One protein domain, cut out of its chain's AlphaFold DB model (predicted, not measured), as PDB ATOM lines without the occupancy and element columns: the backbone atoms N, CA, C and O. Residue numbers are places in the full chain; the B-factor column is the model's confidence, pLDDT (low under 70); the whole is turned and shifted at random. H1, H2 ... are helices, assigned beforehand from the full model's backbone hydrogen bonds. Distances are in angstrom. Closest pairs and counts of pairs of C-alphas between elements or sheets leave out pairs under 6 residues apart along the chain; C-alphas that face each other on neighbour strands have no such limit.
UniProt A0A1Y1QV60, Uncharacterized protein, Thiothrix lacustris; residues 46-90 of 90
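What this domain is: This is residues 46 to 90 of the 90 residues of an uncharacterized protein of Thiothrix lacustris (UniProt A0A1Y1QV60). The long helix H3 is one arm of a loose U; H2 crosses one end as its base, and H1 folds back as the shorter second arm, set askew to H3, with few contacts between the three. A tail, residues 83 to 90, of which 83 and 84 belong to H3, sticks out beyond the U. The printed part has 45 residues with three named helices, H1, H2, H3 along the chain, and no named strand: all helix. It is loose, with a radius of gyration of the C-alphas of 12.0 A, and only just elongated, spanning 38 by 19 by 11 A.

How they stand to each other: Start from H3, residues 68 to 84. Look next at H1, residues 47 to 56: it is close to H3 but not clearly touching, the closest C-alphas being those of Leu 48 and Met 78, 7.3 A apart. The two run opposite ways at a steep tilt of 48 degrees. At H2, residues 58 to 64, the closest C-alphas to H3 are those of Leu 64 and Phe 70, 6.1 A apart; the two are close but not clearly touching, and at 71 degrees only just about perpendicular. H2 is also close to H1 but not clearly touching, with C-alphas of Arg 53 and Tyr 61 closest at 5.6 A, and about perpendicular at 87 degrees. In H1, H2 and H3 every O i to N i+4 pair is within hydrogen-bond range.

Where its parts are: Find C-alpha 68 at (18.121, 34.274, 38.928); from there H3 runs 24.1 A to C-alpha 84 at (40.736, 32.327, 46.991). H1 begins at C-alpha 47, at (34.260, 46.267, 44.877), and spans 14.5 A; H2 spans 10.0 A.

The domain as a whole: The C-alphas farthest apart are those of Asp 63 and Lys 90, the chain's last residue, at 38.5 A. The printed part has no cut, and both links are tight. Check the B-factor column: pLDDT is under 70 at residue 46 and residues 81 to 90.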
ATOM      1  N   PRO A  46      29.929  45.419  46.786       64.94
ATOM      2  CA  PRO A  46      31.309  45.047  47.049       64.94
ATOM      3  C   PRO A  46      32.149  45.303  45.791       64.94
ATOM      4  O   PRO A  46      31.667  45.114  44.673       64.94
ATOM      5  N   TYR A  47      33.396  45.753  45.955       71.12
ATOM      6  CA  TYR A  47      34.260  46.267  44.877       71.12
ATOM      7  C   TYR A  47      34.264  45.412  43.591       71.12
ATOM      8  O   TYR A  47      34.303  45.931  42.473       71.12
ATOM      9  N   LEU A  48      34.177  44.087  43.733       71.06
ATOM     10  CA  LEU A  48      34.110  43.151  42.611       71.06
ATOM     11  C   LEU A  48      32.795  43.232  41.814       71.06
ATOM     12  O   LEU A  48      32.826  43.124  40.587       71.06
ATOM     13  N   TYR A  49      31.657  43.459  42.471       77.94
ATOM     14  CA  TYR A  49      30.357  43.620  41.818       77.94
ATOM     15  C   TYR A  49      30.306  44.918  41.001       77.94
ATOM     16  O   TYR A  49      29.833  44.911  39.863       77.94
ATOM     17  N   GLU A  50      30.866  46.013  41.523       78.69
ATOM     18  CA  GLU A  50      31.029  47.273  40.777       78.69
ATOM     19  C   GLU A  50      31.955  47.102  39.559       78.69
ATOM     20  O   GLU A  50      31.683  47.617  38.467       78.69
ATOM     21  N   LYS A  51      33.021  46.302  39.691       80.19
ATOM     22  CA  LYS A  51      33.906  45.969  38.566       80.19
ATOM     23  C   LYS A  51      33.177  45.174  37.481       80.19
ATOM     24  O   LYS A  51      33.322  45.476  36.297       80.19
ATOM     25  N   LEU A  52      32.356  44.201  37.872       81.06
ATOM     26  CA  LEU A  52      31.518  43.419  36.959       81.06
ATOM     27  C   LEU A  52      30.483  44.294  36.246       81.06
ATOM     28  O   LEU A  52      30.345  44.218  35.024       81.06
ATOM     29  N   ARG A  53      29.830  45.192  36.986       84.62
ATOM     30  CA  ARG A  53      28.918  46.199  36.436       84.62
ATOM     31  C   ARG A  53      29.608  47.117  35.428       84.62
ATOM     32  O   ARG A  53      29.023  47.431  34.394       84.62
ATOM     33  N   THR A  54      30.841  47.535  35.706       87.75
ATOM     34  CA  THR A  54      31.630  48.385  34.801       87.75
ATOM     35  C   THR A  54      31.992  47.649  33.510       87.75
ATOM     36  O   THR A  54      31.864  48.221  32.430       87.75
ATOM     37  N   LEU A  55      32.393  46.377  33.603       86.06
ATOM     38  CA  LEU A  55      32.766  45.556  32.443       86.06
ATOM     39  C   LEU A  55      31.575  45.231  31.537       86.06
ATOM     40  O   LEU A  55      31.689  45.311  30.317       86.06
ATOM     41  N   LEU A  56      30.438  44.866  32.130       86.69
ATOM     42  CA  LEU A  56      29.218  44.536  31.389       86.69
ATOM     43  C   LEU A  56      28.480  45.788  30.903       86.69
ATOM     44  O   LEU A  56      27.697  45.733  29.957       86.69
ATOM     45  N   GLY A  57      28.734  46.925  31.546       90.75
ATOM     46  CA  GLY A  57      27.980  48.148  31.351       90.75
ATOM     47  C   GLY A  57      26.645  48.122  32.098       90.75
ATOM     48  O   GLY A  57      25.978  47.099  32.252       90.75
ATOM     49  N   ASN A  58      26.213  49.303  32.542       88.25
ATOM     50  CA  ASN A  58      25.081  49.462  33.458       88.25
ATOM     51  C   ASN A  58      23.741  48.927  32.919       88.25
ATOM     52  O   ASN A  58      22.898  48.516  33.708       88.25
ATOM     53  N   LYS A  59      23.523  48.957  31.597       86.38
ATOM     54  CA  LYS A  59      22.275  48.477  30.985       86.38
ATOM     55  C   LYS A  59      22.207  46.949  31.006       86.38
ATOM     56  O   LYS A  59      21.324  46.398  31.643       86.38
ATOM     57  N   LEU A  60      23.198  46.293  30.402       86.19
ATOM     58  CA  LEU A  60      23.279  44.835  30.351       86.19
ATOM     59  C   LEU A  60      23.364  44.226  31.753       86.19
ATOM     60  O   LEU A  60      22.712  43.229  32.019       86.19
ATOM     61  N   TYR A  61      24.112  44.850  32.665       88.25
ATOM     62  CA  TYR A  61      24.178  44.402  34.054       88.25
ATOM     63  C   TYR A  61      22.799  44.391  34.731       88.25
ATOM     64  O   TYR A  61      22.440  43.416  35.380       88.25
ATOM     65  N   LYS A  62      22.002  45.453  34.553       86.00
ATOM     66  CA  LYS A  62      20.639  45.523  35.099       86.00
ATOM     67  C   LYS A  62      19.690  44.528  34.443       86.00
ATOM     68  O   LYS A  62      18.859  43.968  35.146       86.00
ATOM     69  N   ASP A  63      19.816  44.324  33.136       90.88
ATOM     70  CA  ASP A  63      19.012  43.340  32.411       90.88
ATOM     71  C   ASP A  63      19.340  41.921  32.910       90.88
ATOM     72  O   ASP A  63      18.441  41.142  33.207       90.88
ATOM     73  N   LEU A  64      20.625  41.613  33.112       86.69
ATOM     74  CA  LEU A  64      21.085  40.327  33.641       86.69
ATOM     75  C   LEU A  64      20.671  40.092  35.099       86.69
ATOM     76  O   LEU A  64      20.351  38.965  35.455       86.69
ATOM     77  N   LEU A  65      20.601  41.137  35.930       88.38
ATOM     78  CA  LEU A  65      20.093  41.032  37.306       88.38
ATOM     79  C   LEU A  65      18.614  40.625  37.399       88.38
ATOM     80  O   LEU A  65      18.158  40.303  38.490       88.38
ATOM     81  N   GLN A  66      17.858  40.638  36.299       90.12
ATOM     82  CA  GLN A  66      16.491  40.103  36.284       90.12
ATOM     83  C   GLN A  66      16.452  38.572  36.173       90.12
ATOM     84  O   GLN A  66      15.373  37.988  36.248       90.12
ATOM     85  N   HIS A  67      17.605  37.931  35.977       89.25
ATOM     86  CA  HIS A  67      17.731  36.490  35.825       89.25
ATOM     87  C   HIS A  67      18.381  35.873  37.066       89.25
ATOM     88  O   HIS A  67      19.528  36.182  37.404       89.25
ATOM     89  N   ASP A  68      17.663  34.955  37.713       85.25
ATOM     90  CA  ASP A  68      18.121  34.274  38.928       85.25
ATOM     91  C   ASP A  68      19.429  33.503  38.690       85.25
ATOM     92  O   ASP A  68      20.303  33.458  39.558       85.25
ATOM     93  N   GLU A  69      19.626  32.955  37.487       85.69
ATOM     94  CA  GLU A  69      20.850  32.240  37.120       85.69
ATOM     95  C   GLU A  69      22.075  33.153  37.130       85.69
ATOM     96  O   GLU A  69      23.163  32.729  37.526       85.69
ATOM     97  N   PHE A  70      21.911  34.409  36.710       87.06
ATOM     98  CA  PHE A  70      22.997  35.379  36.728       87.06
ATOM     99  C   PHE A  70      23.343  35.796  38.157       87.06
ATOM    100  O   PHE A  70      24.525  35.904  38.475       87.06
ATOM    101  N   ILE A  71      22.342  35.965  39.026       85.00
ATOM    102  CA  ILE A  71      22.557  36.268  40.448       85.00
ATOM    103  C   ILE A  71      23.323  35.124  41.124       85.00
ATOM    104  O   ILE A  71      24.324  35.370  41.793       85.00
ATOM    105  N   ILE A  72      22.912  33.873  40.894       83.94
ATOM    106  CA  ILE A  72      23.588  32.688  41.445       83.94
ATOM    107  C   ILE A  72      25.020  32.579  40.914       83.94
ATOM    108  O   ILE A  72      25.952  32.323  41.677       83.94
ATOM    109  N   LEU A  73      25.221  32.779  39.608       83.25
ATOM    110  CA  LEU A  73      26.551  32.730  39.002       83.25
ATOM    111  C   LEU A  73      27.458  33.827  39.568       83.25
ATOM    112  O   LEU A  73      28.629  33.576  39.851       83.25
ATOM    113  N   GLN A  74      26.916  35.032  39.734       83.19
ATOM    114  CA  GLN A  74      27.628  36.153  40.322       83.19
ATOM    115  C   GLN A  74      28.045  35.834  41.757       83.19
ATOM    116  O   GLN A  74      29.227  35.949  42.070       83.19
ATOM    117  N   ASP A  75      27.126  35.367  42.595       82.94
ATOM    118  CA  ASP A  75      27.408  35.012  43.988       82.94
ATOM    119  C   ASP A  75      28.451  33.885  44.104       82.94
ATOM    120  O   ASP A  75      29.370  33.946  44.923       82.94
ATOM    121  N   LEU A  76      28.396  32.896  43.207       81.56
ATOM    122  CA  LEU A  76      29.347  31.785  43.168       81.56
ATOM    123  C   LEU A  76      30.757  32.241  42.774       81.56
ATOM    124  O   LEU A  76      31.742  31.825  43.388       81.56
ATOM    125  N   VAL A  77      30.866  33.123  41.776       80.12
ATOM    126  CA  VAL A  77      32.145  33.727  41.375       80.12
ATOM    127  C   VAL A  77      32.709  34.584  42.506       80.12
ATOM    128  O   VAL A  77      33.903  34.511  42.785       80.12
ATOM    129  N   MET A  78      31.866  35.361  43.181       76.69
ATOM    130  CA  MET A  78      32.275  36.247  44.273       76.69
ATOM    131  C   MET A  78      32.737  35.451  45.480       76.69
ATOM    132  O   MET A  78      33.853  35.655  45.939       76.69
ATOM    133  N   THR A  79      31.962  34.453  45.895       78.25
ATOM    134  CA  THR A  79      32.330  33.518  46.963       78.25
ATOM    135  C   THR A  79      33.633  32.789  46.644       78.25
ATOM    136  O   THR A  79      34.473  32.591  47.522       78.25
ATOM    137  N   HIS A  80      33.846  32.377  45.391       72.06
ATOM    138  CA  HIS A  80      35.094  31.720  45.011       72.06
ATOM    139  C   HIS A  80      36.282  32.688  45.046       72.06
ATOM    140  O   HIS A  80      37.337  32.339  45.572       72.06
ATOM    141  N   LEU A  81      36.114  33.908  44.535       69.38
ATOM    142  CA  LEU A  81      37.166  34.922  44.529       69.38
ATOM    143  C   LEU A  81      37.473  35.447  45.934       69.38
ATOM    144  O   LEU A  81      38.641  35.605  46.257       69.38
ATOM    145  N   GLU A  82      36.483  35.659  46.792       64.75
ATOM    146  CA  GLU A  82      36.689  36.088  48.180       64.75
ATOM    147  C   GLU A  82      37.370  35.000  49.020       64.75
ATOM    148  O   GLU A  82      38.219  35.314  49.849       64.75
ATOM    149  N   ASN A  83      37.081  33.719  48.767       58.66
ATOM    150  CA  ASN A  83      37.754  32.612  49.453       58.66
ATOM    151  C   ASN A  83      39.170  32.335  48.914       58.66
ATOM    152  O   ASN A  83      40.050  31.950  49.681       58.66
ATOM    153  N   GLN A  84      39.411  32.514  47.610       50.28
ATOM    154  CA  GLN A  84      40.736  32.327  46.991       50.28
ATOM    155  C   GLN A  84      41.656  33.538  47.211       50.28
ATOM    156  O   GLN A  84      42.871  33.385  47.331       50.28
ATOM    157  N   TYR A  85      41.078  34.737  47.291       45.78
ATOM    158  CA  TYR A  85      41.757  36.002  47.556       45.78
ATOM    159  C   TYR A  85      41.344  36.589  48.905       45.78
ATOM    160  O   TYR A  85      41.306  37.813  49.052       45.78
ATOM    161  N   TYR A  86      41.138  35.744  49.922       45.56
ATOM    162  CA  TYR A  86      41.339  36.173  51.305       45.56
ATOM    163  C   TYR A  86      42.839  36.458  51.457       45.56
ATOM    164  O   TYR A  86      43.616  35.687  52.022       45.56
ATOM    165  N   VAL A  87      43.280  37.550  50.833       45.91
ATOM    166  CA  VAL A  87      44.595  38.134  50.995       45.91
ATOM    167  C   VAL A  87      44.600  38.590  52.432       45.91
ATOM    168  O   VAL A  87      44.084  39.657  52.740       45.91
ATOM    169  N   SER A  88      45.102  37.699  53.290       44.19
ATOM    170  CA  SER A  88      45.817  37.982  54.525       44.19
ATOM    171  C   SER A  88      45.756  39.465  54.887       44.19
ATOM    172  O   SER A  88      46.704  40.205  54.622       44.19
ATOM    173  N   GLY A  89      44.637  39.885  55.477       42.59
ATOM    174  CA  GLY A  89      44.549  41.160  56.163       42.59
ATOM    175  C   GLY A  89      45.473  41.080  57.367       42.59
ATOM    176  O   GLY A  89      45.117  40.488  58.386       42.59
ATOM    177  N   LYS A  90      46.690  41.590  57.199       36.72
ATOM    178  CA  LYS A  90      47.517  42.101  58.286       36.72
ATOM    179  C   LYS A  90      47.361  43.608  58.319       36.72
ATOM    180  O   LYS A  90      47.343  44.199  57.216       36.72
TER     181      LYS A  90